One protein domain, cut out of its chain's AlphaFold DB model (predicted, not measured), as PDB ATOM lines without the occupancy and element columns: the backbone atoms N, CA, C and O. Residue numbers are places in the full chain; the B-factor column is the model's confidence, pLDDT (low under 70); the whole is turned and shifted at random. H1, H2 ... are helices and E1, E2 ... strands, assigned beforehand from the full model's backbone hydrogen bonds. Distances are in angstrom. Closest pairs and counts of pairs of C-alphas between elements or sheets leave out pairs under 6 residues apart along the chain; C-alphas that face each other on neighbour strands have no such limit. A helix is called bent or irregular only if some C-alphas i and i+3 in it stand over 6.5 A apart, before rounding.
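What this domain is: This is residues 2 to 204 of the 333 residues of an uncharacterized protein of Gramella flava JLT2011 (UniProt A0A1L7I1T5). Four helices, H1, H2, H3 and H7, make an up-and-down bundle, and H7, the longest, runs on past it to where a small sheet and the helices H4 and H5 pack on it. Beyond them H6 turns across the line of H7, and its residues 149 to 154 stick out. The printed part has 203 residues with seven named helices and three named strands, in the order H1 E1 E2 H2 H3 H4 E3 H5 H6 H7, and is mostly helix. The sheet, order E2 E1 E3, is mixed. The whole is elongated, 65 by 38 by 28 A, and only just compact, close to loose, with a radius of gyration of the C-alphas of 19.9 A.

How they stand to each other: Start at H1, residues 2 to 15: with residues 3 to 7 alone it touches H2, residues 40 to 57, closest at the C-alphas of Lys 3 and Asn 57, 7.2 A, at a shallow tilt of 22 degrees, opposite ways. H1 also touches H3, residues 63 to 85, at the C-alphas of Leu 15 and Leu 76, 7.2 A, the same way. Next, E1, residues 19 to 22, and E2, residues 27 to 30, form an antiparallel hairpin, with N 20 and O 29 at 2.9 A. E3, residues 97 to 99, is parallel to E1, with N 99 and O 21 at 2.8 A. The hub is H7, residues 166 to 202. It touches H2 at the C-alphas of Phe 43 and Leu 185, 6.9 A, and H3 at those of Gln 73 and Ile 190, 5.9 A. It is on the sheet at a height of 7.1 A, over E2 and along the strands, making two layers, helix on one face of a sheet. H4, residues 88 to 94, only grazes the sheet and touches H7 at the C-alphas of Tyr 88 and Lys 172, 6.6 A. H5, residues 124 to 137, touches H7 at the C-alphas of Ile 129 and Ala 173, 5.7 A, at a steep tilt of 63 degrees. H6, residues 149 to 161, is close to H7 but not clearly touching, with the C-alphas of Tyr 159 and Val 166 at 6.6 A. In the helices other than H4 every O i to N i+4 pair is within hydrogen-bond range; in irregular H4, where C-alphas 89 and 92 are 8.1 A apart, 0 of 3 are, against 3 of 4 O i to N i+3 pairs.

Where its parts are: Find C-alpha 2 at (42.393, -19.280, 3.027), where H1 begins. H2 measures 25.7 A and H3 33.3 A. H7 runs 54.2 A from C-alpha 166 at (21.031, -25.805, -37.359) to C-alpha 202 at (31.421, 8.501, 3.246).

The domain as a whole: The farthest C-alphas, of Glu 150 and Gly 204, are 66.5 A apart. The printed part has no cut; the long links are E3 to H5 and H5 to H6. Look for low pLDDT at residues 112 to 166, among others.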
ATOM      1  N   GLU A   2      43.264 -18.186   3.502       52.19
ATOM      2  CA  GLU A   2      42.393 -19.280   3.027       52.19
ATOM      3  C   GLU A   2      40.942 -18.856   2.721       52.19
ATOM      4  O   GLU A   2      40.436 -19.105   1.634       52.19
ATOM      5  N   LYS A   3      40.313 -18.080   3.612       66.62
ATOM      6  CA  LYS A   3      38.971 -17.496   3.416       66.62
ATOM      7  C   LYS A   3      38.835 -16.638   2.143       66.62
ATOM      8  O   LYS A   3      37.822 -16.721   1.459       66.62
ATOM      9  N   LEU A   4      39.852 -15.835   1.812       61.38
ATOM     10  CA  LEU A   4      39.860 -14.990   0.607       61.38
ATOM     11  C   LEU A   4      40.160 -15.803  -0.656       61.38
ATOM     12  O   LEU A   4      39.641 -15.484  -1.716       61.38
ATOM     13  N   ILE A   5      40.951 -16.873  -0.538       63.34
ATOM     14  CA  ILE A   5      41.204 -17.818  -1.635       63.34
ATOM     15  C   ILE A   5      39.915 -18.566  -1.987       63.34
ATOM     16  O   ILE A   5      39.543 -18.624  -3.154       63.34
ATOM     17  N   ILE A   6      39.192 -19.067  -0.980       63.16
ATOM     18  CA  ILE A   6      37.877 -19.697  -1.166       63.16
ATOM     19  C   ILE A   6      36.913 -18.710  -1.828       63.16
ATOM     20  O   ILE A   6      36.239 -19.066  -2.792       63.16
ATOM     21  N   PHE A   7      36.889 -17.463  -1.356       66.81
ATOM     22  CA  PHE A   7      36.035 -16.432  -1.932       66.81
ATOM     23  C   PHE A   7      36.413 -16.118  -3.391       66.81
ATOM     24  O   PHE A   7      35.530 -16.100  -4.240       66.81
ATOM     25  N   ASN A   8      37.703 -15.980  -3.717       69.75
ATOM     26  CA  ASN A   8      38.180 -15.794  -5.092       69.75
ATOM     27  C   ASN A   8      37.786 -16.955  -6.012       69.75
ATOM     28  O   ASN A   8      37.332 -16.733  -7.128       69.75
ATOM     29  N   ASN A   9      37.945 -18.193  -5.545       67.19
ATOM     30  CA  ASN A   9      37.607 -19.378  -6.330       67.19
ATOM     31  C   ASN A   9      36.103 -19.457  -6.592       67.19
ATOM     32  O   ASN A   9      35.701 -19.789  -7.699       67.19
ATOM     33  N   GLN A  10      35.278 -19.092  -5.607       67.69
ATOM     34  CA  GLN A  10      33.837 -18.961  -5.805       67.69
ATOM     35  C   GLN A  10      33.541 -17.866  -6.834       67.69
ATOM     36  O   GLN A  10      32.871 -18.134  -7.822       67.69
ATOM     37  N   VAL A  11      34.095 -16.661  -6.679       70.69
ATOM     38  CA  VAL A  11      33.899 -15.572  -7.653       70.69
ATOM     39  C   VAL A  11      34.300 -16.007  -9.065       70.69
ATOM     40  O   VAL A  11      33.524 -15.796  -9.987       70.69
ATOM     41  N   LYS A  12      35.452 -16.661  -9.248       69.62
ATOM     42  CA  LYS A  12      35.908 -17.147 -10.560       69.62
ATOM     43  C   LYS A  12      35.039 -18.263 -11.131       69.62
ATOM     44  O   LYS A  12      34.738 -18.221 -12.313       69.62
ATOM     45  N   ALA A  13      34.619 -19.226 -10.315       66.50
ATOM     46  CA  ALA A  13      33.755 -20.313 -10.777       66.50
ATOM     47  C   ALA A  13      32.405 -19.799 -11.301       66.50
ATOM     48  O   ALA A  13      31.827 -20.398 -12.199       66.50
ATOM     49  N   PHE A  14      31.904 -18.692 -10.749       66.31
ATOM     50  CA  PHE A  14      30.573 -18.186 -11.082       66.31
ATOM     51  C   PHE A  14      30.584 -16.996 -12.052       66.31
ATOM     52  O   PHE A  14      29.766 -16.932 -12.963       66.31
ATOM     53  N   LEU A  15      31.502 -16.050 -11.858       71.75
ATOM     54  CA  LEU A  15      31.603 -14.790 -12.607       71.75
ATOM     55  C   LEU A  15      32.851 -14.718 -13.490       71.75
ATOM     56  O   LEU A  15      33.115 -13.684 -14.110       71.75
ATOM     57  N   GLY A  16      33.629 -15.801 -13.541       71.38
ATOM     58  CA  GLY A  16      34.629 -16.001 -14.576       71.38
ATOM     59  C   GLY A  16      33.990 -16.036 -15.959       71.38
ATOM     60  O   GLY A  16      32.763 -16.040 -16.110       71.38
ATOM     61  N   VAL A  17      34.847 -16.033 -16.971       79.44
ATOM     62  CA  VAL A  17      34.424 -16.248 -18.348       79.44
ATOM     63  C   VAL A  17      35.394 -17.233 -18.977       79.44
ATOM     64  O   VAL A  17      36.519 -16.873 -19.313       79.44
ATOM     65  N   ASP A  18      34.949 -18.477 -19.076       83.19
ATOM     66  CA  ASP A  18      35.636 -19.563 -19.766       83.19
ATOM     67  C   ASP A  18      34.615 -20.265 -20.659       83.19
ATOM     68  O   ASP A  18      33.661 -20.866 -20.158       83.19
ATOM     69  N   ILE A  19      34.743 -20.086 -21.975       85.31
ATOM     70  CA  ILE A  19      33.765 -20.571 -22.955       85.31
ATOM     71  C   ILE A  19      34.403 -21.716 -23.727       85.31
ATOM     72  O   ILE A  19      35.420 -21.529 -24.390       85.31
ATOM     73  N   HIS A  20      33.779 -22.886 -23.698       89.12
ATOM     74  CA  HIS A  20      34.237 -24.050 -24.453       89.12
ATOM     75  C   HIS A  20      33.192 -24.439 -25.481       89.12
ATOM     76  O   HIS A  20      32.002 -24.483 -25.169       89.12
ATOM     77  N   TYR A  21      33.633 -24.768 -26.688       92.19
ATOM     78  CA  TYR A  21      32.760 -25.294 -27.730       92.19
ATOM     79  C   TYR A  21      33.009 -26.789 -27.916       92.19
ATOM     80  O   TYR A  21      34.141 -27.205 -28.152       92.19
ATOM     81  N   ASN A  22      31.960 -27.604 -27.836       90.00
ATOM     82  CA  ASN A  22      32.030 -29.017 -28.183       90.00
ATOM     83  C   ASN A  22      31.426 -29.230 -29.574       90.00
ATOM     84  O   ASN A  22      30.210 -29.185 -29.755       90.00
ATOM     85  N   ALA A  23      32.291 -29.489 -30.554       88.00
ATOM     86  CA  ALA A  23      31.910 -29.667 -31.949       88.00
ATOM     87  C   ALA A  23      31.166 -30.984 -32.215       88.00
ATOM     88  O   ALA A  23      30.446 -31.076 -33.202       88.00
ATOM     89  N   ALA A  24      31.310 -31.998 -31.351       86.88
ATOM     90  CA  ALA A  24      30.634 -33.284 -31.533       86.88
ATOM     91  C   ALA A  24      29.124 -33.204 -31.255       86.88
ATOM     92  O   ALA A  24      28.367 -34.002 -31.800       86.88
ATOM     93  N   ILE A  25      28.697 -32.256 -30.416       87.44
ATOM     94  CA  ILE A  25      27.282 -32.030 -30.075       87.44
ATOM     95  C   ILE A  25      26.807 -30.602 -30.375       87.44
ATOM     96  O   ILE A  25      25.726 -30.213 -29.949       87.44
ATOM     97  N   ASN A  26      27.634 -29.804 -31.055       86.75
ATOM     98  CA  ASN A  26      27.379 -28.401 -31.398       86.75
ATOM     99  C   ASN A  26      26.958 -27.493 -30.226       86.75
ATOM    100  O   ASN A  26      26.336 -26.455 -30.437       86.75
ATOM    101  N   ASN A  27      27.353 -27.843 -28.999       88.62
ATOM    102  CA  ASN A  27      26.945 -27.156 -27.776       88.62
ATOM    103  C   ASN A  27      28.122 -26.453 -27.091       88.62
ATOM    104  O   ASN A  27      29.291 -26.741 -27.356       88.62
ATOM    105  N   PHE A  28      27.807 -25.534 -26.184       90.50
ATOM    106  CA  PHE A  28      28.777 -24.711 -25.477       90.50
ATOM    107  C   PHE A  28      28.737 -24.971 -23.972       90.50
ATOM    108  O   PHE A  28      27.680 -25.221 -23.387       90.50
ATOM    109  N   LYS A  29      29.898 -24.855 -23.330       88.50
ATOM    110  CA  LYS A  29      29.998 -24.675 -21.884       88.50
ATOM    111  C   LYS A  29      30.406 -23.252 -21.569       88.50
ATOM    112  O   LYS A  29      31.240 -22.683 -22.267       88.50
ATOM    113  N   ILE A  30      29.888 -22.730 -20.467       83.56
ATOM    114  CA  ILE A  30      30.423 -21.538 -19.819       83.56
ATOM    115  C   ILE A  30      30.769 -21.877 -18.371       83.56
ATOM    116  O   ILE A  30      29.947 -22.424 -17.634       83.56
ATOM    117  N   ASN A  31      32.015 -21.614 -17.974       79.50
ATOM    118  CA  ASN A  31      32.551 -21.932 -16.647       79.50
ATOM    119  C   ASN A  31      32.293 -23.394 -16.218       79.50
ATOM    120  O   ASN A  31      32.005 -23.673 -15.055       79.50
ATOM    121  N   GLY A  32      32.359 -24.326 -17.173       78.00
ATOM    122  CA  GLY A  32      32.150 -25.760 -16.944       78.00
ATOM    123  C   GLY A  32      30.699 -26.254 -17.021       78.00
ATOM    124  O   GLY A  32      30.500 -27.467 -17.041       78.00
ATOM    125  N   TYR A  33      29.702 -25.371 -17.136       83.12
ATOM    126  CA  TYR A  33      28.283 -25.743 -17.238       83.12
ATOM    127  C   TYR A  33      27.782 -25.669 -18.680       83.12
ATOM    128  O   TYR A  33      28.077 -24.700 -19.379       83.12
ATOM    129  N   TRP A  34      27.002 -26.660 -19.119       85.56
ATOM    130  CA  TRP A  34      26.355 -26.652 -20.435       85.56
ATOM    131  C   TRP A  34      25.325 -25.529 -20.538       85.56
ATOM    132  O   TRP A  34      24.468 -25.399 -19.667       85.56
ATOM    133  N   VAL A  35      25.368 -24.737 -21.611       83.50
ATOM    134  CA  VAL A  35      24.461 -23.582 -21.771       83.50
ATOM    135  C   VAL A  35      22.984 -23.979 -21.853       83.50
ATOM    136  O   VAL A  35      22.123 -23.180 -21.492       83.50
ATOM    137  N   THR A  36      22.697 -25.215 -22.266       80.38
ATOM    138  CA  THR A  36      21.349 -25.803 -22.308       80.38
ATOM    139  C   THR A  36      20.818 -26.171 -20.920       80.38
ATOM    140  O   THR A  36      19.623 -26.062 -20.679       80.38
ATOM    141  N   ASP A  37      21.696 -26.509 -19.971       77.38
ATOM    142  CA  ASP A  37      21.311 -26.943 -18.618       77.38
ATOM    143  C   ASP A  37      21.316 -25.794 -17.588       77.38
ATOM    144  O   ASP A  37      20.825 -25.937 -16.464       77.38
ATOM    145  N   VAL A  38      21.872 -24.628 -17.932       73.25
ATOM    146  CA  VAL A  38      21.894 -23.466 -17.032       73.25
ATOM    147  C   VAL A  38      20.515 -22.806 -17.013       73.25
ATOM    148  O   VAL A  38      20.067 -22.263 -18.022       73.25
ATOM    149  N   ASN A  39      19.837 -22.783 -15.858       67.19
ATOM    150  CA  ASN A  39      18.539 -22.113 -15.683       67.19
ATOM    151  C   ASN A  39      18.660 -20.670 -15.137       67.19
ATOM    152  O   ASN A  39      19.679 -20.287 -14.568       67.19
ATOM    153  N   GLN A  40      17.615 -19.843 -15.271       54.31
ATOM    154  CA  GLN A  40      17.646 -18.461 -14.757       54.31
ATOM    155  C   GLN A  40      17.727 -18.374 -13.221       54.31
ATOM    156  O   GLN A  40      18.314 -17.445 -12.655       54.31
ATOM    157  N   PHE A  41      17.174 -19.376 -12.528       57.44
ATOM    158  CA  PHE A  41      17.211 -19.466 -11.069       57.44
ATOM    159  C   PHE A  41      18.646 -19.586 -10.549       57.44
ATOM    160  O   PHE A  41      18.928 -19.111  -9.444       57.44
ATOM    161  N   HIS A  42      19.555 -20.122 -11.366       65.25
ATOM    162  CA  HIS A  42      20.987 -20.162 -11.111       65.25
ATOM    163  C   HIS A  42      21.545 -18.757 -10.824       65.25
ATOM    164  O   HIS A  42      22.182 -18.544  -9.791       65.25
ATOM    165  N   PHE A  43      21.207 -17.759 -11.650       66.88
ATOM    166  CA  PHE A  43      21.706 -16.384 -11.511       66.88
ATOM    167  C   PHE A  43      21.061 -15.630 -10.337       66.88
ATOM    168  O   PHE A  43      21.745 -14.941  -9.572       66.88
ATOM    169  N   ALA A  44      19.750 -15.790 -10.129       65.69
ATOM    170  CA  ALA A  44      19.031 -15.111  -9.047       65.69
ATOM    171  C   ALA A  44      19.447 -15.612  -7.650       65.69
ATOM    172  O   ALA A  44      19.643 -14.821  -6.715       65.69
ATOM    173  N   GLN A  45      19.605 -16.931  -7.486       68.69
ATOM    174  CA  GLN A  45      20.132 -17.513  -6.249       68.69
ATOM    175  C   GLN A  45      21.585 -17.098  -6.024       68.69
ATOM    176  O   GLN A  45      21.968 -16.760  -4.896       68.69
ATOM    177  N   PHE A  46      22.374 -17.052  -7.096       68.00
ATOM    178  CA  PHE A  46      23.759 -16.628  -7.036       68.00
ATOM    179  C   PHE A  46      23.901 -15.184  -6.538       68.00
ATOM    180  O   PHE A  46      24.670 -14.941  -5.608       68.00
ATOM    181  N   ARG A  47      23.088 -14.243  -7.036       69.31
ATOM    182  CA  ARG A  47      23.082 -12.848  -6.558       69.31
ATOM    183  C   ARG A  47      22.934 -12.755  -5.036       69.31
ATOM    184  O   ARG A  47      23.676 -12.034  -4.364       69.31
ATOM    185  N   LYS A  48      21.969 -13.490  -4.471       73.25
ATOM    186  CA  LYS A  48      21.726 -13.517  -3.016       73.25
ATOM    187  C   LYS A  48      22.906 -14.127  -2.258       73.25
ATOM    188  O   LYS A  48      23.249 -13.643  -1.177       73.25
ATOM    189  N   SER A  49      23.518 -15.170  -2.806       71.69
ATOM    190  CA  SER A  49      24.677 -15.839  -2.214       71.69
ATOM    191  C   SER A  49      25.929 -14.961  -2.250       71.69
ATOM    192  O   SER A  49      26.627 -14.873  -1.244       71.69
ATOM    193  N   PHE A  50      26.163 -14.238  -3.344       72.50
ATOM    194  CA  PHE A  50      27.312 -13.354  -3.513       72.50
ATOM    195  C   PHE A  50      27.303 -12.179  -2.529       72.50
ATOM    196  O   PHE A  50      28.299 -11.937  -1.850       72.50
ATOM    197  N   LYS A  51      26.156 -11.504  -2.357       73.75
ATOM    198  CA  LYS A  51      26.010 -10.441  -1.341       73.75
ATOM    199  C   LYS A  51      26.335 -10.959   0.061       73.75
ATOM    200  O   LYS A  51      27.165 -10.394   0.764       73.75
ATOM    201  N   LYS A  52      25.761 -12.113   0.430       78.06
ATOM    202  CA  LYS A  52      26.060 -12.780   1.709       78.06
ATOM    203  C   LYS A  52      27.534 -13.164   1.841       78.06
ATOM    204  O   LYS A  52      28.049 -13.164   2.956       78.06
ATOM    205  N   LEU A  53      28.194 -13.539   0.744       72.25
ATOM    206  CA  LEU A  53      29.618 -13.858   0.739       72.25
ATOM    207  C   LEU A  53      30.459 -12.612   1.014       72.25
ATOM    208  O   LEU A  53      31.324 -12.693   1.877       72.25
ATOM    209  N   ILE A  54      30.185 -11.470   0.383       72.75
ATOM    210  CA  ILE A  54      30.891 -10.219   0.706       72.75
ATOM    211  C   ILE A  54      30.649  -9.832   2.166       72.75
ATOM    212  O   ILE A  54      31.613  -9.681   2.912       72.75
ATOM    213  N   ASP A  55      29.389  -9.778   2.605       70.06
ATOM    214  CA  ASP A  55      29.026  -9.348   3.963       70.06
ATOM    215  C   ASP A  55      29.655 -10.220   5.066       70.06
ATOM    216  O   ASP A  55      29.954  -9.743   6.161       70.06
ATOM    217  N   LYS A  56      29.849 -11.521   4.809       72.56
ATOM    218  CA  LYS A  56      30.494 -12.447   5.755       72.56
ATOM    219  C   LYS A  56      32.015 -12.442   5.653       72.56
ATOM    220  O   LYS A  56      32.696 -12.793   6.629       72.56
ATOM    221  N   ASN A  57      32.551 -12.167   4.463       67.06
ATOM    222  CA  ASN A  57      33.956 -12.409   4.175       67.06
ATOM    223  C   ASN A  57      34.842 -11.176   4.166       67.06
ATOM    224  O   ASN A  57      36.013 -11.334   4.502       67.06
ATOM    225  N   ILE A  58      34.289 -10.004   3.868       70.94
ATOM    226  CA  ILE A  58      35.029  -8.751   3.784       70.94
ATOM    227  C   ILE A  58      34.738  -7.900   5.021       70.94
ATOM    228  O   ILE A  58      33.604  -7.498   5.277       70.94
ATOM    229  N   ASN A  59      35.782  -7.619   5.790       67.56
ATOM    230  CA  ASN A  59      35.785  -6.626   6.846       67.56
ATOM    231  C   ASN A  59      36.156  -5.252   6.265       67.56
ATOM    232  O   ASN A  59      37.217  -5.086   5.666       67.56
ATOM    233  N   ARG A  60      35.291  -4.258   6.492       66.75
ATOM    234  CA  ARG A  60      35.468  -2.851   6.082       66.75
ATOM    235  C   ARG A  60      36.719  -2.203   6.674       66.75
ATOM    236  O   ARG A  60      37.346  -1.370   6.022       66.75
ATOM    237  N   ASP A  61      37.121  -2.661   7.853       61.31
ATOM    238  CA  ASP A  61      38.288  -2.152   8.575       61.31
ATOM    239  C   ASP A  61      39.594  -2.839   8.132       61.31
ATOM    240  O   ASP A  61      40.682  -2.499   8.592       61.31
ATOM    241  N   SER A  62      39.505  -3.847   7.255       68.12
ATOM    242  CA  SER A  62      40.659  -4.591   6.759       68.12
ATOM    243  C   SER A  62      41.068  -4.085   5.382       68.12
ATOM    244  O   SER A  62      40.523  -4.515   4.365       68.12
ATOM    245  N   GLN A  63      42.097  -3.232   5.335       69.06
ATOM    246  CA  GLN A  63      42.693  -2.735   4.087       69.06
ATOM    247  C   GLN A  63      42.955  -3.861   3.078       69.06
ATOM    248  O   GLN A  63      42.628  -3.736   1.903       69.06
ATOM    249  N   LYS A  64      43.493  -5.001   3.530       71.19
ATOM    250  CA  LYS A  64      43.783  -6.152   2.665       71.19
ATOM    251  C   LYS A  64      42.528  -6.740   2.020       71.19
ATOM    252  O   LYS A  64      42.564  -7.122   0.854       71.19
ATOM    253  N   GLU A  65      41.445  -6.862   2.779       75.50
ATOM    254  CA  GLU A  65      40.189  -7.431   2.279       75.50
ATOM    255  C   GLU A  65      39.469  -6.443   1.358       75.50
ATOM    256  O   GLU A  65      38.874  -6.855   0.365       75.50
ATOM    257  N   VAL A  66      39.603  -5.143   1.624       75.81
ATOM    258  CA  VAL A  66      39.074  -4.079   0.768       75.81
ATOM    259  C   VAL A  66      39.859  -3.957  -0.547       75.81
ATOM    260  O   VAL A  66      39.248  -3.906  -1.611       75.81
ATOM    261  N   ILE A  67      41.195  -4.019  -0.514       79.69
ATOM    262  CA  ILE A  67      42.038  -4.095  -1.723       79.69
ATOM    263  C   ILE A  67      41.704  -5.353  -2.527       79.69
ATOM    264  O   ILE A  67      41.596  -5.308  -3.750       79.69
ATOM    265  N   PHE A  68      41.520  -6.486  -1.852       82.06
ATOM    266  CA  PHE A  68      41.105  -7.720  -2.507       82.06
ATOM    267  C   PHE A  68      39.741  -7.564  -3.202       82.06
ATOM    268  O   PHE A  68      39.580  -8.010  -4.338       82.06
ATOM    269  N   LEU A  69      38.781  -6.884  -2.567       83.50
ATOM    270  CA  LEU A  69      37.490  -6.583  -3.182       83.50
ATOM    271  C   LEU A  69      37.629  -5.647  -4.395       83.50
ATOM    272  O   LEU A  69      36.914  -5.833  -5.378       83.50
ATOM    273  N   ASN A  70      38.577  -4.702  -4.367       84.19
ATOM    274  CA  ASN A  70      38.875  -3.842  -5.516       84.19
ATOM    275  C   ASN A  70      39.411  -4.660  -6.698       84.19
ATOM    276  O   ASN A  70      38.920  -4.524  -7.814       84.19
ATOM    277  N   LYS A  71      40.340  -5.589  -6.439       84.44
ATOM    278  CA  LYS A  71      40.861  -6.507  -7.467       84.44
ATOM    279  C   LYS A  71      39.753  -7.362  -8.084       84.44
ATOM    280  O   LYS A  71      39.709  -7.513  -9.299       84.44
ATOM    281  N   ILE A  72      38.815  -7.853  -7.269       86.94
ATOM    282  CA  ILE A  72      37.614  -8.522  -7.790       86.94
ATOM    283  C   ILE A  72      36.817  -7.580  -8.692       86.94
ATOM    284  O   ILE A  72      36.412  -7.987  -9.775       86.94
ATOM    285  N   GLN A  73      36.578  -6.335  -8.272       88.62
ATOM    286  CA  GLN A  73      35.827  -5.377  -9.082       88.62
ATOM    287  C   GLN A  73      36.501  -5.126 -10.441       88.62
ATOM    288  O   GLN A  73      35.817  -5.069 -11.461       88.62
ATOM    289  N   GLU A  74      37.828  -4.999 -10.473       87.25
ATOM    290  CA  GLU A  74      38.614  -4.829 -11.701       87.25
ATOM    291  C   GLU A  74      38.562  -6.059 -12.613       87.25
ATOM    292  O   GLU A  74      38.399  -5.922 -13.827       87.25
ATOM    293  N   ASP A  75      38.658  -7.262 -12.048       85.38
ATOM    294  CA  ASP A  75      38.525  -8.514 -12.800       85.38
ATOM    295  C   ASP A  75      37.117  -8.652 -13.393       85.38
ATOM    296  O   ASP A  75      36.961  -8.985 -14.567       85.38
ATOM    297  N   LEU A  76      36.083  -8.295 -12.629       89.44
ATOM    298  CA  LEU A  76      34.703  -8.273 -13.111       89.44
ATOM    299  C   LEU A  76      34.487  -7.235 -14.218       89.44
ATOM    300  O   LEU A  76      33.807  -7.532 -15.197       89.44
ATOM    301  N   LYS A  77      35.085  -6.041 -14.113       90.62
ATOM    302  CA  LYS A  77      35.048  -5.021 -15.179       90.62
ATOM    303  C   LYS A  77      35.716  -5.528 -16.463       90.62
ATOM    304  O   LYS A  77      35.185  -5.302 -17.549       90.62
ATOM    305  N   ARG A  78      36.839  -6.246 -16.352       90.06
ATOM    306  CA  ARG A  78      37.514  -6.889 -17.494       90.06
ATOM    307  C   ARG A  78      36.651  -7.974 -18.134       90.06
ATOM    308  O   ARG A  78      36.481  -7.962 -19.350       90.06
ATOM    309  N   ASN A  79      36.048  -8.844 -17.327       87.94
ATOM    310  CA  ASN A  79      35.123  -9.871 -17.812       87.94
ATOM    311  C   ASN A  79      33.906  -9.249 -18.504       87.94
ATOM    312  O   ASN A  79      33.506  -9.705 -19.569       87.94
ATOM    313  N   LEU A  80      33.346  -8.176 -17.938       91.19
ATOM    314  CA  LEU A  80      32.230  -7.445 -18.531       91.19
ATOM    315  C   LEU A  80      32.594  -6.865 -19.903       91.19
ATOM    316  O   LEU A  80      31.814  -6.982 -20.844       91.19
ATOM    317  N   LEU A  81      33.772  -6.246 -20.027       90.25
ATOM    318  CA  LEU A  81      34.275  -5.746 -21.308       90.25
ATOM    319  C   LEU A  81      34.403  -6.879 -22.326       90.25
ATOM    320  O   LEU A  81      33.882  -6.748 -23.427       90.25
ATOM    321  N   PHE A  82      35.023  -7.997 -21.942       90.06
ATOM    322  CA  PHE A  82      35.162  -9.163 -22.812       90.06
ATOM    323  C   PHE A  82      33.801  -9.695 -23.287       90.06
ATOM    324  O   PHE A  82      33.587  -9.814 -24.491       90.06
ATOM    325  N   LEU A  83      32.848  -9.921 -22.378       89.00
ATOM    326  CA  LEU A  83      31.511 -10.416 -22.728       89.00
ATOM    327  C   LEU A  83      30.776  -9.485 -23.704       89.00
ATOM    328  O   LEU A  83      30.131  -9.965 -24.629       89.00
ATOM    329  N   ASN A  84      30.915  -8.163 -23.550       86.81
ATOM    330  CA  ASN A  84      30.321  -7.191 -24.476       86.81
ATOM    331  C   ASN A  84      30.976  -7.190 -25.872       86.81
ATOM    332  O   ASN A  84      30.392  -6.651 -26.809       86.81
ATOM    333  N   THR A  85      32.181  -7.750 -26.026       87.75
ATOM    334  CA  THR A  85      32.847  -7.881 -27.337       87.75
ATOM    335  C   THR A  85      32.489  -9.165 -28.077       87.75
ATOM    336  O   THR A  85      32.791  -9.276 -29.267       87.75
ATOM    337  N   ILE A  86      31.838 -10.125 -27.407       85.81
ATOM    338  CA  ILE A  86      31.458 -11.394 -28.023       85.81
ATOM    339  C   ILE A  86      30.415 -11.128 -29.104       85.81
ATOM    340  O   ILE A  86      29.337 -10.590 -28.857       85.81
ATOM    341  N   ASN A  87      30.754 -11.530 -30.324       80.44
ATOM    342  CA  ASN A  87      29.894 -11.403 -31.485       80.44
ATOM    343  C   ASN A  87      29.345 -12.780 -31.867       80.44
ATOM    344  O   ASN A  87      30.123 -13.714 -32.050       80.44
ATOM    345  N   TYR A  88      28.027 -12.877 -32.057       78.38
ATOM    346  CA  TYR A  88      27.331 -14.108 -32.448       78.38
ATOM    347  C   TYR A  88      28.004 -14.837 -33.626       78.38
ATOM    348  O   TYR A  88      28.285 -16.035 -33.558       78.38
ATOM    349  N   ASN A  89      28.361 -14.100 -34.682       74.62
ATOM    350  CA  ASN A  89      28.964 -14.666 -35.894       74.62
ATOM    351  C   ASN A  89      30.378 -15.199 -35.673       74.62
ATOM    352  O   ASN A  89      30.833 -16.085 -36.392       74.62
ATOM    353  N   LYS A  90      31.072 -14.657 -34.674       82.44
ATOM    354  CA  LYS A  90      32.467 -14.959 -34.357       82.44
ATOM    355  C   LYS A  90      32.612 -15.614 -32.988       82.44
ATOM    356  O   LYS A  90      33.688 -15.572 -32.401       82.44
ATOM    357  N   ILE A  91      31.556 -16.250 -32.476       83.19
ATOM    358  CA  ILE A  91      31.558 -16.795 -31.112       83.19
ATOM    359  C   ILE A  91      32.687 -17.812 -30.906       83.19
ATOM    360  O   ILE A  91      33.283 -17.880 -29.835       83.19
ATOM    361  N   ARG A  92      33.027 -18.566 -31.964       82.50
ATOM    362  CA  ARG A  92      34.120 -19.547 -31.957       82.50
ATOM    363  C   ARG A  92      35.484 -18.896 -31.693       82.50
ATOM    364  O   ARG A  92      36.321 -19.516 -31.055       82.50
ATOM    365  N   GLU A  93      35.692 -17.649 -32.126       86.06
ATOM    366  CA  GLU A  93      36.921 -16.884 -31.849       86.06
ATOM    367  C   GLU A  93      37.024 -16.479 -30.368       86.06
ATOM    368  O   GLU A  93      38.113 -16.194 -29.878       86.06
ATOM    369  N   SER A  94      35.896 -16.461 -29.651       85.81
ATOM    370  CA  SER A  94      35.823 -16.149 -28.216       85.81
ATOM    371  C   SER A  94      35.913 -17.395 -27.326       85.81
ATOM    372  O   SER A  94      35.880 -17.269 -26.103       85.81
ATOM    373  N   CYS A  95      36.000 -18.593 -27.918       86.56
ATOM    374  CA  CYS A  95      36.103 -19.849 -27.181       86.56
ATOM    375  C   CYS A  95      37.545 -20.097 -26.731       86.56
ATOM    376  O   CYS A  95      38.488 -20.036 -27.519       86.56
ATOM    377  N   SER A  96      37.701 -20.445 -25.463       85.00
ATOM    378  CA  SER A  96      38.971 -20.776 -24.820       85.00
ATOM    379  C   SER A  96      39.499 -22.141 -25.265       85.00
ATOM    380  O   SER A  96      40.711 -22.355 -25.309       85.00
ATOM    381  N   SER A  97      38.605 -23.060 -25.639       85.19
ATOM    382  CA  SER A  97      38.968 -24.323 -26.284       85.19
ATOM    383  C   SER A  97      37.845 -24.883 -27.159       85.19
ATOM    384  O   SER A  97      36.686 -24.464 -27.074       85.19
ATOM    385  N   VAL A  98      38.214 -25.856 -27.998       86.50
ATOM    386  CA  VAL A  98      37.296 -26.618 -28.848       86.50
ATOM    387  C   VAL A  98      37.529 -28.111 -28.640       86.50
ATOM    388  O   VAL A  98      38.642 -28.596 -28.847       86.50
ATOM    389  N   ASP A  99      36.472 -28.835 -28.287       85.25
ATOM    390  CA  ASP A  99      36.479 -30.288 -28.143       85.25
ATOM    391  C   ASP A  99      35.845 -30.958 -29.360       85.25
ATOM    392  O   ASP A  99      34.741 -30.618 -29.779       85.25
ATOM    393  N   LEU A 100      36.540 -31.951 -29.918       88.75
ATOM    394  CA  LEU A 100      36.068 -32.726 -31.074       88.75
ATOM    395  C   LEU A 100      35.454 -34.075 -30.679       88.75
ATOM    396  O   LEU A 100      34.943 -34.799 -31.529       88.75
ATOM    397  N   LYS A 101      35.556 -34.449 -29.401       89.38
ATOM    398  CA  LYS A 101      35.055 -35.721 -28.879       89.38
ATOM    399  C   LYS A 101      33.707 -35.519 -28.207       89.38
ATOM    400  O   LYS A 101      33.471 -34.487 -27.574       89.38
ATOM    401  N   TYR A 102      32.864 -36.545 -28.299       88.31
ATOM    402  CA  TYR A 102      31.644 -36.606 -27.509       88.31
ATOM    403  C   TYR A 102      32.005 -36.535 -26.012       88.31
ATOM    404  O   TYR A 102      32.960 -37.203 -25.599       88.31
ATOM    405  N   PRO A 103      31.318 -35.701 -25.217       87.12
ATOM    406  CA  PRO A 103      31.661 -35.499 -23.814       87.12
ATOM    407  C   PRO A 103      31.379 -36.747 -22.970       87.12
ATOM    408  O   PRO A 103      30.409 -37.461 -23.206       87.12
ATOM    409  N   GLU A 104      32.202 -36.975 -21.945       86.62
ATOM    410  CA  GLU A 104      31.961 -38.037 -20.953       86.62
ATOM    411  C   GLU A 104      30.677 -37.777 -20.148       86.62
ATOM    412  O   GLU A 104      29.937 -38.705 -19.837       86.62
ATOM    413  N   GLU A 105      30.389 -36.500 -19.880       86.12
ATOM    414  CA  GLU A 105      29.161 -36.020 -19.245       86.12
ATOM    415  C   GLU A 105      28.408 -35.096 -20.224       86.12
ATOM    416  O   GLU A 105      28.673 -33.884 -20.264       86.12
ATOM    417  N   PRO A 106      27.527 -35.651 -21.080       86.12
ATOM    418  CA  PRO A 106      26.710 -34.863 -21.998       86.12
ATOM    419  C   PRO A 106      25.661 -34.024 -21.252       86.12
ATOM    420  O   PRO A 106      25.340 -34.330 -20.101       86.12
ATOM    421  N   PRO A 107      25.138 -32.958 -21.885       84.25
ATOM    422  CA  PRO A 107      24.045 -32.184 -21.313       84.25
ATOM    423  C   PRO A 107      22.805 -33.056 -21.124       84.25
ATOM    424  O   PRO A 107      22.585 -34.011 -21.873       84.25
ATOM    425  N   VAL A 108      21.990 -32.706 -20.130       82.88
ATOM    426  CA  VAL A 108      20.713 -33.395 -19.893       82.88
ATOM    427  C   VAL A 108      19.710 -33.037 -20.989       82.88
ATOM    428  O   VAL A 108      18.974 -33.911 -21.439       82.88
ATOM    429  N   HIS A 109      19.722 -31.781 -21.443       76.56
ATOM    430  CA  HIS A 109      18.815 -31.273 -22.474       76.56
ATOM    431  C   HIS A 109      19.509 -31.186 -23.835       76.56
ATOM    432  O   HIS A 109      20.668 -30.756 -23.932       76.56
ATOM    433  N   ASN A 110      18.789 -31.557 -24.898       74.50
ATOM    434  CA  ASN A 110      19.229 -31.315 -26.265       74.50
ATOM    435  C   ASN A 110      19.287 -29.803 -26.529       74.50
ATOM    436  O   ASN A 110      18.570 -29.010 -25.931       74.50
ATOM    437  N   ILE A 111      20.132 -29.396 -27.468       70.69
ATOM    438  CA  ILE A 111      20.257 -28.001 -27.887       70.69
ATOM    439  C   ILE A 111      19.016 -27.459 -28.594       70.69
ATOM    440  O   ILE A 111      18.839 -26.248 -28.672       70.69
ATOM    441  N   ARG A 112      18.172 -28.363 -29.096       67.81
ATOM    442  CA  ARG A 112      16.852 -28.051 -29.644       67.81
ATOM    443  C   ARG A 112      15.736 -28.128 -28.595       67.81
ATOM    444  O   ARG A 112      14.641 -27.647 -28.869       67.81
ATOM    445  N   ASP A 113      15.991 -28.711 -27.418       62.41
ATOM    446  CA  ASP A 113      14.977 -28.836 -26.368       62.41
ATOM    447  C   ASP A 113      14.767 -27.474 -25.695       62.41
ATOM    448  O   ASP A 113      15.590 -26.990 -24.912       62.41
ATOM    449  N   LEU A 114      13.632 -26.850 -25.993       56.84
ATOM    450  CA  LEU A 114      13.150 -25.658 -25.310       56.84
ATOM    451  C   LEU A 114      12.193 -26.129 -24.209       56.84
ATOM    452  O   LEU A 114      11.037 -26.425 -24.491       56.84
ATOM    453  N   GLU A 115      12.658 -26.274 -22.962       49.34
ATOM    454  CA  GLU A 115      11.750 -26.634 -21.859       49.34
ATOM    455  C   GLU A 115      10.581 -25.631 -21.762       49.34
ATOM    456  O   GLU A 115      10.800 -24.423 -21.624       49.34
ATOM    457  N   GLU A 116       9.338 -26.128 -21.739       40.75
ATOM    458  CA  GLU A 116       8.178 -25.371 -21.256       40.75
ATOM    459  C   GLU A 116       8.346 -25.117 -19.752       40.75
ATOM    460  O   GLU A 116       8.063 -25.978 -18.914       40.75
ATOM    461  N   THR A 117       8.817 -23.933 -19.360       37.59
ATOM    462  CA  THR A 117       8.859 -23.577 -17.935       37.59
ATOM    463  C   THR A 117       7.585 -22.861 -17.490       37.59
ATOM    464  O   THR A 117       7.163 -21.872 -18.079       37.59
ATOM    465  N   ALA A 118       6.988 -23.369 -16.410       31.69
ATOM    466  CA  ALA A 118       5.700 -22.971 -15.847       31.69
ATOM    467  C   ALA A 118       5.503 -21.461 -15.572       31.69
ATOM    468  O   ALA A 118       6.329 -20.844 -14.904       31.69
ATOM    469  N   LEU A 119       4.326 -20.964 -15.990       32.72
ATOM    470  CA  LEU A 119       3.380 -19.921 -15.509       32.72
ATOM    471  C   LEU A 119       3.801 -18.698 -14.663       32.72
ATOM    472  O   LEU A 119       2.963 -17.823 -14.461       32.72
ATOM    473  N   TRP A 120       5.022 -18.586 -14.148       33.75
ATOM    474  CA  TRP A 120       5.452 -17.419 -13.376       33.75
ATOM    475  C   TRP A 120       6.739 -16.871 -13.997       33.75
ATOM    476  O   TRP A 120       7.844 -17.099 -13.508       33.75
ATOM    477  N   ASP A 121       6.514 -16.116 -15.077       37.88
ATOM    478  CA  ASP A 121       7.353 -15.017 -15.571       37.88
ATOM    479  C   ASP A 121       8.572 -15.381 -16.438       37.88
ATOM    480  O   ASP A 121       9.640 -14.790 -16.294       37.88
ATOM    481  N   ASN A 122       8.441 -16.354 -17.350       42.66
ATOM    482  CA  ASN A 122       9.513 -16.647 -18.306       42.66
ATOM    483  C   ASN A 122       9.033 -17.189 -19.665       42.66
ATOM    484  O   ASN A 122       9.441 -18.263 -20.099       42.66
ATOM    485  N   GLU A 123       8.243 -16.383 -20.375       37.56
ATOM    486  CA  GLU A 123       8.027 -16.500 -21.832       37.56
ATOM    487  C   GLU A 123       9.380 -16.516 -22.610       37.56
ATOM    488  O   GLU A 123       9.540 -17.105 -23.670       37.56
ATOM    489  N   GLY A 124      10.457 -15.979 -22.028       43.69
ATOM    490  CA  GLY A 124      11.623 -15.522 -22.781       43.69
ATOM    491  C   GLY A 124      12.692 -16.510 -23.267       43.69
ATOM    492  O   GLY A 124      13.612 -16.017 -23.898       43.69
ATOM    493  N   ARG A 125      12.704 -17.829 -23.007       45.38
ATOM    494  CA  ARG A 125      13.817 -18.679 -23.529       45.38
ATOM    495  C   ARG A 125      13.618 -19.087 -24.977       45.38
ATOM    496  O   ARG A 125      14.490 -18.821 -25.796       45.38
ATOM    497  N   ALA A 126      12.474 -19.695 -25.267       49.59
ATOM    498  CA  ALA A 126      12.069 -19.977 -26.634       49.59
ATOM    499  C   ALA A 126      11.957 -18.661 -27.412       49.59
ATOM    500  O   ALA A 126      12.611 -18.508 -28.437       49.59
ATOM    501  N   ASP A 127      11.259 -17.667 -26.855       48.69
ATOM    502  CA  ASP A 127      10.987 -16.399 -27.534       48.69
ATOM    503  C   ASP A 127      12.234 -15.560 -27.846       48.69
ATOM    504  O   ASP A 127      12.305 -14.981 -28.924       48.69
ATOM    505  N   TYR A 128      13.256 -15.513 -26.975       50.44
ATOM    506  CA  TYR A 128      14.515 -14.833 -27.330       50.44
ATOM    507  C   TYR A 128      15.363 -15.634 -28.313       50.44
ATOM    508  O   TYR A 128      16.046 -15.024 -29.132       50.44
ATOM    509  N   ILE A 129      15.367 -16.972 -28.236       59.19
ATOM    510  CA  ILE A 129      16.054 -17.791 -29.246       59.19
ATOM    511  C   ILE A 129      15.400 -17.524 -30.596       59.19
ATOM    512  O   ILE A 129      16.099 -17.185 -31.545       59.19
ATOM    513  N   PHE A 130      14.069 -17.537 -30.652       59.12
ATOM    514  CA  PHE A 130      13.308 -17.150 -31.830       59.12
ATOM    515  C   PHE A 130      13.575 -15.719 -32.270       59.12
ATOM    516  O   PHE A 130      13.777 -15.498 -33.453       59.12
ATOM    517  N   GLN A 131      13.638 -14.746 -31.365       58.47
ATOM    518  CA  GLN A 131      13.941 -13.364 -31.727       58.47
ATOM    519  C   GLN A 131      15.344 -13.236 -32.337       58.47
ATOM    520  O   GLN A 131      15.504 -12.589 -33.368       58.47
ATOM    521  N   VAL A 132      16.351 -13.898 -31.755       58.34
ATOM    522  CA  VAL A 132      17.724 -13.930 -32.284       58.34
ATOM    523  C   VAL A 132      17.772 -14.627 -33.645       58.34
ATOM    524  O   VAL A 132      18.441 -14.137 -34.553       58.34
ATOM    525  N   LEU A 133      17.048 -15.738 -33.812       61.72
ATOM    526  CA  LEU A 133      16.924 -16.446 -35.089       61.72
ATOM    527  C   LEU A 133      16.217 -15.579 -36.145       61.72
ATOM    528  O   LEU A 133      16.731 -15.426 -37.247       61.72
ATOM    529  N   SER A 134      15.093 -14.947 -35.806       60.38
ATOM    530  CA  SER A 134      14.301 -14.087 -36.697       60.38
ATOM    531  C   SER A 134      15.056 -12.826 -37.123       60.38
ATOM    532  O   SER A 134      15.041 -12.475 -38.305       60.38
ATOM    533  N   GLU A 135      15.781 -12.174 -36.205       58.94
ATOM    534  CA  GLU A 135      16.678 -11.051 -36.523       58.94
ATOM    535  C   GLU A 135      17.810 -11.483 -37.471       58.94
ATOM    536  O   GLU A 135      18.186 -10.733 -38.376       58.94
ATOM    537  N   PHE A 136      18.324 -12.706 -37.314       55.00
ATOM    538  CA  PHE A 136      19.358 -13.269 -38.184       55.00
ATOM    539  C   PHE A 136      18.831 -13.619 -39.583       55.00
ATOM    540  O   PHE A 136      19.501 -13.373 -40.589       55.00
ATOM    541  N   LEU A 137      17.606 -14.142 -39.647       53.94
ATOM    542  CA  LEU A 137      16.917 -14.553 -40.871       53.94
ATOM    543  C   LEU A 137      16.243 -13.386 -41.611       53.94
ATOM    544  O   LEU A 137      15.718 -13.581 -42.705       53.94
ATOM    545  N   LYS A 138      16.272 -12.164 -41.050       54.75
ATOM    546  CA  LYS A 138      15.535 -10.985 -41.552       54.75
ATOM    547  C   LYS A 138      14.037 -11.256 -41.737       54.75
ATOM    548  O   LYS A 138      13.412 -10.678 -42.627       54.75
ATOM    549  N   MET A 139      13.471 -12.132 -40.916       50.78
ATOM    550  CA  MET A 139      12.032 -12.358 -40.886       50.78
ATOM    551  C   MET A 139      11.374 -11.179 -40.161       50.78
ATOM    552  O   MET A 139      11.884 -10.714 -39.139       50.78
ATOM    553  N   GLU A 140      10.275 -10.643 -40.705       44.09
ATOM    554  CA  GLU A 140       9.485  -9.632 -39.993       44.09
ATOM    555  C   GLU A 140       9.045 -10.227 -38.655       44.09
ATOM    556  O   GLU A 140       8.577 -11.361 -38.619       44.09
ATOM    557  N   SER A 141       9.239  -9.491 -37.555       44.56
ATOM    558  CA  SER A 141       8.966  -9.981 -36.203       44.56
ATOM    559  C   SER A 141       7.504 -10.416 -36.082       44.56
ATOM    560  O   SER A 141       6.609  -9.592 -35.880       44.56
ATOM    561  N   THR A 142       7.240 -11.709 -36.219       45.38
ATOM    562  CA  THR A 142       5.921 -12.265 -35.963       45.38
ATOM    563  C   THR A 142       5.771 -12.388 -34.457       45.38
ATOM    564  O   THR A 142       6.491 -13.150 -33.815       45.38
ATOM    565  N   ASN A 143       4.853 -11.599 -33.890       41.88
ATOM    566  CA  ASN A 143       4.361 -11.799 -32.528       41.88
ATOM    567  C   ASN A 143       4.058 -13.285 -32.309       41.88
ATOM    568  O   ASN A 143       3.485 -13.895 -33.208       41.88
ATOM    569  N   HIS A 144       4.421 -13.804 -31.132       41.19
ATOM    570  CA  HIS A 144       4.246 -15.180 -30.648       41.19
ATOM    571  C   HIS A 144       3.115 -15.957 -31.332       41.19
ATOM    572  O   HIS A 144       1.967 -15.963 -30.885       41.19
ATOM    573  N   ILE A 145       3.454 -16.628 -32.423       44.28
ATOM    574  CA  ILE A 145       2.642 -17.690 -32.995       44.28
ATOM    575  C   ILE A 145       3.492 -18.933 -32.782       44.28
ATOM    576  O   ILE A 145       4.640 -18.960 -33.224       44.28
ATOM    577  N   GLU A 146       2.957 -19.919 -32.055       43.56
ATOM    578  CA  GLU A 146       3.515 -21.273 -32.045       43.56
ATOM    579  C   GLU A 146       3.796 -21.663 -33.496       43.56
ATOM    580  O   GLU A 146       2.878 -21.733 -34.317       43.56
ATOM    581  N   LEU A 147       5.074 -21.825 -33.836       47.41
ATOM    582  CA  LEU A 147       5.450 -22.228 -35.178       47.41
ATOM    583  C   LEU A 147       4.934 -23.648 -35.391       47.41
ATOM    584  O   LEU A 147       5.239 -24.543 -34.602       47.41
ATOM    585  N   SER A 148       4.134 -23.841 -36.437       52.94
ATOM    586  CA  SER A 148       3.724 -25.175 -36.857       52.94
ATOM    587  C   SER A 148       4.946 -25.999 -37.269       52.94
ATOM    588  O   SER A 148       5.977 -25.451 -37.665       52.94
ATOM    589  N   ASP A 149       4.804 -27.323 -37.230       52.12
ATOM    590  CA  ASP A 149       5.819 -28.262 -37.727       52.12
ATOM    591  C   ASP A 149       6.249 -27.938 -39.177       52.12
ATOM    592  O   ASP A 149       7.417 -28.079 -39.524       52.12
ATOM    593  N   GLU A 150       5.344 -27.399 -40.003       48.09
ATOM    594  CA  GLU A 150       5.637 -26.942 -41.373       48.09
ATOM    595  C   GLU A 150       6.625 -25.763 -41.414       48.09
ATOM    596  O   GLU A 150       7.533 -25.745 -42.243       48.09
ATOM    597  N   THR A 151       6.513 -24.799 -40.495       55.06
ATOM    598  CA  THR A 151       7.457 -23.671 -40.430       55.06
ATOM    599  C   THR A 151       8.843 -24.133 -39.978       55.06
ATOM    600  O   THR A 151       9.854 -23.558 -40.378       55.06
ATOM    601  N   TRP A 152       8.913 -25.193 -39.168       56.91
ATOM    602  CA  TRP A 152      10.179 -25.813 -38.784       56.91
ATOM    603  C   TRP A 152      10.857 -26.533 -39.944       56.91
ATOM    604  O   TRP A 152      12.063 -26.375 -40.129       56.91
ATOM    605  N   GLU A 153      10.090 -27.261 -40.755       57.44
ATOM    606  CA  GLU A 153      10.602 -27.883 -41.977       57.44
ATOM    607  C   GLU A 153      11.110 -26.832 -42.981       57.44
ATOM    608  O   GLU A 153      12.161 -27.026 -43.593       57.44
ATOM    609  N   GLU A 154      10.435 -25.683 -43.108       57.78
ATOM    610  CA  GLU A 154      10.896 -24.563 -43.945       57.78
ATOM    611  C   GLU A 154      12.201 -23.931 -43.433       57.78
ATOM    612  O   GLU A 154      13.085 -23.589 -44.224       57.78
ATOM    613  N   ILE A 155      12.348 -23.800 -42.111       60.62
ATOM    614  CA  ILE A 155      13.576 -23.313 -41.473       60.62
ATOM    615  C   ILE A 155      14.732 -24.297 -41.712       60.62
ATOM    616  O   ILE A 155      15.811 -23.874 -42.134       60.62
ATOM    617  N   ASP A 156      14.513 -25.597 -41.500       61.56
ATOM    618  CA  ASP A 156      15.519 -26.639 -41.736       61.56
ATOM    619  C   ASP A 156      15.935 -26.694 -43.222       61.56
ATOM    620  O   ASP A 156      17.132 -26.746 -43.524       61.56
ATOM    621  N   ALA A 157      14.987 -26.562 -44.156       63.62
ATOM    622  CA  ALA A 157      15.262 -26.503 -45.595       63.62
ATOM    623  C   ALA A 157      16.083 -25.260 -46.000       63.62
ATOM    624  O   ALA A 157      17.053 -25.372 -46.755       63.62
ATOM    625  N   LEU A 158      15.759 -24.081 -45.456       60.41
ATOM    626  CA  LEU A 158      16.536 -22.850 -45.662       60.41
ATOM    627  C   LEU A 158      17.973 -22.974 -45.134       60.41
ATOM    628  O   LEU A 158      18.899 -22.372 -45.687       60.41
ATOM    629  N   TYR A 159      18.188 -23.744 -44.067       61.50
ATOM    630  CA  TYR A 159      19.518 -23.975 -43.508       61.50
ATOM    631  C   TYR A 159      20.345 -24.980 -44.311       61.50
ATOM    632  O   TYR A 159      21.546 -24.747 -44.497       61.50
ATOM    633  N   GLU A 160      19.722 -26.034 -44.847       63.47
ATOM    634  CA  GLU A 160      20.371 -26.949 -45.791       63.47
ATOM    635  C   GLU A 160      20.813 -26.220 -47.069       63.47
ATOM    636  O   GLU A 160      21.963 -26.370 -47.491       63.47
ATOM    637  N   GLU A 161      19.968 -25.346 -47.633       60.81
ATOM    638  CA  GLU A 161      20.322 -24.529 -48.806       60.81
ATOM    639  C   GLU A 161      21.512 -23.584 -48.549       60.81
ATOM    640  O   GLU A 161      22.291 -23.297 -49.463       60.81
ATOM    641  N   ASN A 162      21.703 -23.133 -47.304       57.84
ATOM    642  CA  ASN A 162      22.798 -22.241 -46.904       57.84
ATOM    643  C   ASN A 162      24.028 -22.964 -46.310       57.84
ATOM    644  O   ASN A 162      24.974 -22.292 -45.891       57.84
ATOM    645  N   ASN A 163      24.065 -24.305 -46.289       59.38
ATOM    646  CA  ASN A 163      25.108 -25.116 -45.630       59.38
ATOM    647  C   ASN A 163      25.340 -24.756 -44.147       59.38
ATOM    648  O   ASN A 163      26.472 -24.780 -43.653       59.38
ATOM    649  N   LEU A 164      24.285 -24.388 -43.423       63.53
ATOM    650  CA  LEU A 164      24.375 -24.015 -42.017       63.53
ATOM    651  C   LEU A 164      23.927 -25.179 -41.126       63.53
ATOM    652  O   LEU A 164      22.850 -25.738 -41.303       63.53
ATOM    653  N   HIS A 165      24.744 -25.537 -40.131       67.62
ATOM    654  CA  HIS A 165      24.365 -26.540 -39.136       67.62
ATOM    655  C   HIS A 165      23.401 -25.930 -38.118       67.62
ATOM    656  O   HIS A 165      23.823 -25.184 -37.235       67.62
ATOM    657  N   VAL A 166      22.120 -26.281 -38.228       69.56
ATOM    658  CA  VAL A 166      21.031 -25.805 -37.359       69.56
ATOM    659  C   VAL A 166      21.402 -25.905 -35.879       69.56
ATOM    660  O   VAL A 166      21.343 -24.913 -35.161       69.56
ATOM    661  N   ASP A 167      21.915 -27.053 -35.432       74.62
ATOM    662  CA  ASP A 167      22.304 -27.269 -34.031       74.62
ATOM    663  C   ASP A 167      23.331 -26.246 -33.530       74.62
ATOM    664  O   ASP A 167      23.262 -25.784 -32.394       74.62
ATOM    665  N   GLU A 168      24.276 -25.842 -34.381       78.56
ATOM    666  CA  GLU A 168      25.268 -24.831 -34.019       78.56
ATOM    667  C   GLU A 168      24.617 -23.460 -33.801       78.56
ATOM    668  O   GLU A 168      25.039 -22.705 -32.922       78.56
ATOM    669  N   ILE A 169      23.592 -23.130 -34.582       75.06
ATOM    670  CA  ILE A 169      22.858 -21.868 -34.471       75.06
ATOM    671  C   ILE A 169      22.113 -21.811 -33.134       75.06
ATOM    672  O   ILE A 169      22.214 -20.803 -32.426       75.06
ATOM    673  N   TYR A 170      21.459 -22.908 -32.744       75.69
ATOM    674  CA  TYR A 170      20.834 -23.041 -31.426       75.69
ATOM    675  C   TYR A 170      21.853 -22.928 -30.300       75.69
ATOM    676  O   TYR A 170      21.651 -22.165 -29.357       75.69
ATOM    677  N   GLY A 171      22.994 -23.611 -30.415       82.62
ATOM    678  CA  GLY A 171      24.046 -23.525 -29.407       82.62
ATOM    679  C   GLY A 171      24.573 -22.112 -29.218       82.62
ATOM    680  O   GLY A 171      24.738 -21.654 -28.085       82.62
ATOM    681  N   LYS A 172      24.770 -21.387 -30.324       84.00
ATOM    682  CA  LYS A 172      25.143 -19.970 -30.295       84.00
ATOM    683  C   LYS A 172      24.066 -19.119 -29.627       84.00
ATOM    684  O   LYS A 172      24.405 -18.253 -28.823       84.00
ATOM    685  N   ALA A 173      22.791 -19.355 -29.935       77.88
ATOM    686  CA  ALA A 173      21.676 -18.604 -29.362       77.88
ATOM    687  C   ALA A 173      21.568 -18.824 -27.845       77.88
ATOM    688  O   ALA A 173      21.556 -17.852 -27.084       77.88
ATOM    689  N   HIS A 174      21.609 -20.081 -27.389       81.62
ATOM    690  CA  HIS A 174      21.669 -20.418 -25.965       81.62
ATOM    691  C   HIS A 174      22.849 -19.728 -25.275       81.62
ATOM    692  O   HIS A 174      22.673 -19.091 -24.235       81.62
ATOM    693  N   LEU A 175      24.046 -19.790 -25.867       85.62
ATOM    694  CA  LEU A 175      25.224 -19.134 -25.307       85.62
ATOM    695  C   LEU A 175      25.042 -17.611 -25.204       85.62
ATOM    696  O   LEU A 175      25.358 -17.046 -24.159       85.62
ATOM    697  N   MET A 176      24.497 -16.941 -26.223       83.69
ATOM    698  CA  MET A 176      24.255 -15.492 -26.173       83.69
ATOM    699  C   MET A 176      23.269 -15.092 -25.076       83.69
ATOM    700  O   MET A 176      23.486 -14.092 -24.387       83.69
ATOM    701  N   ILE A 177      22.221 -15.886 -24.861       78.44
ATOM    702  CA  ILE A 177      21.277 -15.669 -23.761       78.44
ATOM    703  C   ILE A 177      21.996 -15.785 -22.422       78.44
ATOM    704  O   ILE A 177      21.897 -14.885 -21.587       78.44
ATOM    705  N   ILE A 178      22.769 -16.853 -22.228       81.50
ATOM    706  CA  ILE A 178      23.527 -17.042 -20.993       81.50
ATOM    707  C   ILE A 178      24.541 -15.906 -20.783       81.50
ATOM    708  O   ILE A 178      24.641 -15.381 -19.673       81.50
ATOM    709  N   ILE A 179      25.217 -15.445 -21.839       85.12
ATOM    710  CA  ILE A 179      26.098 -14.269 -21.805       85.12
ATOM    711  C   ILE A 179      25.327 -13.017 -21.368       85.12
ATOM    712  O   ILE A 179      25.818 -12.273 -20.521       85.12
ATOM    713  N   SER A 180      24.118 -12.782 -21.885       82.06
ATOM    714  CA  SER A 180      23.295 -11.628 -21.493       82.06
ATOM    715  C   SER A 180      22.960 -11.635 -19.995       82.06
ATOM    716  O   SER A 180      23.082 -10.611 -19.312       82.06
ATOM    717  N   TYR A 181      22.630 -12.807 -19.444       81.56
ATOM    718  CA  TYR A 181      22.367 -12.970 -18.016       81.56
ATOM    719  C   TYR A 181      23.639 -12.784 -17.185       81.56
ATOM    720  O   TYR A 181      23.605 -12.094 -16.163       81.56
ATOM    721  N   GLN A 182      24.770 -13.318 -17.653       83.38
ATOM    722  CA  GLN A 182      26.091 -13.132 -17.053       83.38
ATOM    723  C   GLN A 182      26.473 -11.642 -17.006       83.38
ATOM    724  O   GLN A 182      26.902 -11.151 -15.963       83.38
ATOM    725  N   ILE A 183      26.265 -10.898 -18.100       86.19
ATOM    726  CA  ILE A 183      26.508  -9.449 -18.195       86.19
ATOM    727  C   ILE A 183      25.691  -8.701 -17.140       86.19
ATOM    728  O   ILE A 183      26.245  -7.890 -16.394       86.19
ATOM    729  N   ASN A 184      24.388  -8.972 -17.061       84.00
ATOM    730  CA  ASN A 184      23.503  -8.306 -16.105       84.00
ATOM    731  C   ASN A 184      23.905  -8.617 -14.663       84.00
ATOM    732  O   ASN A 184      24.018  -7.709 -13.842       84.00
ATOM    733  N   LEU A 185      24.207  -9.879 -14.366       83.62
ATOM    734  CA  LEU A 185      24.665 -10.288 -13.047       83.62
ATOM    735  C   LEU A 185      25.994  -9.617 -12.661       83.62
ATOM    736  O   LEU A 185      26.123  -9.117 -11.543       83.62
ATOM    737  N   ILE A 186      26.974  -9.581 -13.570       87.50
ATOM    738  CA  ILE A 186      28.266  -8.929 -13.327       87.50
ATOM    739  C   ILE A 186      28.068  -7.435 -13.052       87.50
ATOM    740  O   ILE A 186      28.650  -6.926 -12.095       87.50
ATOM    741  N   LYS A 187      27.218  -6.741 -13.826       89.19
ATOM    742  CA  LYS A 187      26.875  -5.327 -13.584       89.19
ATOM    743  C   LYS A 187      26.300  -5.124 -12.185       89.19
ATOM    744  O   LYS A 187      26.844  -4.340 -11.414       89.19
ATOM    745  N   GLU A 188      25.284  -5.900 -11.810       86.12
ATOM    746  CA  GLU A 188      24.670  -5.794 -10.482       86.12
ATOM    747  C   GLU A 188      25.664  -6.053  -9.338       86.12
ATOM    748  O   GLU A 188      25.551  -5.472  -8.254       86.12
ATOM    749  N   VAL A 189      26.619  -6.959  -9.551       86.00
ATOM    750  CA  VAL A 189      27.679  -7.254  -8.587       86.00
ATOM    751  C   VAL A 189      28.677  -6.099  -8.493       86.00
ATOM    752  O   VAL A 189      29.023  -5.698  -7.380       86.00
ATOM    753  N   ILE A 190      29.119  -5.547  -9.626       89.19
ATOM    754  CA  ILE A 190      30.002  -4.373  -9.672       89.19
ATOM    755  C   ILE A 190      29.347  -3.195  -8.953       89.19
ATOM    756  O   ILE A 190      30.011  -2.570  -8.129       89.19
ATOM    757  N   ASP A 191      28.059  -2.941  -9.199       87.00
ATOM    758  CA  ASP A 191      27.292  -1.868  -8.558       87.00
ATOM    759  C   ASP A 191      27.200  -2.069  -7.044       87.00
ATOM    760  O   ASP A 191      27.346  -1.130  -6.261       87.00
ATOM    761  N   TYR A 192      27.001  -3.312  -6.599       85.62
ATOM    762  CA  TYR A 192      26.994  -3.631  -5.175       85.62
ATOM    763  C   TYR A 192      28.370  -3.408  -4.526       85.62
ATOM    764  O   TYR A 192      28.448  -2.843  -3.434       85.62
ATOM    765  N   ILE A 193      29.456  -3.802  -5.198       87.25
ATOM    766  CA  ILE A 193      30.822  -3.524  -4.736       87.25
ATOM    767  C   ILE A 193      31.098  -2.013  -4.733       87.25
ATOM    768  O   ILE A 193      31.693  -1.502  -3.789       87.25
ATOM    769  N   GLN A 194      30.623  -1.279  -5.740       86.94
ATOM    770  CA  GLN A 194      30.767   0.173  -5.801       86.94
ATOM    771  C   GLN A 194      30.046   0.842  -4.629       86.94
ATOM    772  O   GLN A 194      30.652   1.617  -3.903       86.94
ATOM    773  N   SER A 195      28.803   0.444  -4.348       81.56
ATOM    774  CA  SER A 195      28.050   0.924  -3.184       81.56
ATOM    775  C   SER A 195      28.778   0.650  -1.859       81.56
ATOM    776  O   SER A 195      28.718   1.462  -0.928       81.56
ATOM    777  N   TYR A 196      29.500  -0.471  -1.765       80.94
ATOM    778  CA  TYR A 196      30.359  -0.768  -0.623       80.94
ATOM    779  C   TYR A 196      31.525   0.230  -0.508       80.94
ATOM    780  O   TYR A 196      31.771   0.732   0.589       80.94
ATOM    781  N   PHE A 197      32.199   0.571  -1.612       80.31
ATOM    782  CA  PHE A 197      33.253   1.593  -1.632       80.31
ATOM    783  C   PHE A 197      32.727   3.000  -1.337       80.31
ATOM    784  O   PHE A 197      33.291   3.679  -0.483       80.31
ATOM    785  N   ASP A 198      31.603   3.400  -1.931       77.25
ATOM    786  CA  ASP A 198      30.962   4.694  -1.666       77.25
ATOM    787  C   ASP A 198      30.607   4.840  -0.174       77.25
ATOM    788  O   ASP A 198      30.636   5.930   0.399       77.25
ATOM    789  N   THR A 199      30.259   3.727   0.483       72.81
ATOM    790  CA  THR A 199      30.009   3.700   1.930       72.81
ATOM    791  C   THR A 199      31.294   3.943   2.725       72.81
ATOM    792  O   THR A 199      31.259   4.694   3.697       72.81
ATOM    793  N   LEU A 200      32.420   3.344   2.322       67.25
ATOM    794  CA  LEU A 200      33.722   3.569   2.963       67.25
ATOM    795  C   LEU A 200      34.200   5.015   2.798       67.25
ATOM    796  O   LEU A 200      34.655   5.624   3.765       67.25
ATOM    797  N   GLU A 201      34.032   5.586   1.606       65.75
ATOM    798  CA  GLU A 201      34.403   6.973   1.324       65.75
ATOM    799  C   GLU A 201      33.595   7.954   2.184       65.75
ATOM    800  O   GLU A 201      34.164   8.846   2.812       65.75
ATOM    801  N   LYS A 202      32.280   7.732   2.324       63.88
ATOM    802  CA  LYS A 202      31.421   8.501   3.246       63.88
ATOM    803  C   LYS A 202      31.844   8.378   4.712       63.88
ATOM    804  O   LYS A 202      31.579   9.288   5.491       63.88
ATOM    805  N   MET A 203      32.492   7.276   5.090       56.81
ATOM    806  CA  MET A 203      33.078   7.068   6.421       56.81
ATOM    807  C   MET A 203      34.482   7.687   6.561       56.81
ATOM    808  O   MET A 203      35.081   7.589   7.629       56.81
ATOM    809  N   GLY A 204      35.018   8.324   5.513       51.25
ATOM    810  CA  GLY A 204      36.361   8.908   5.497       51.25
ATOM    811  C   GLY A 204      37.488   7.879   5.364       51.25
ATOM    812  O   GLY A 204      38.649   8.208   5.605       51.25
TER     813      GLY A 204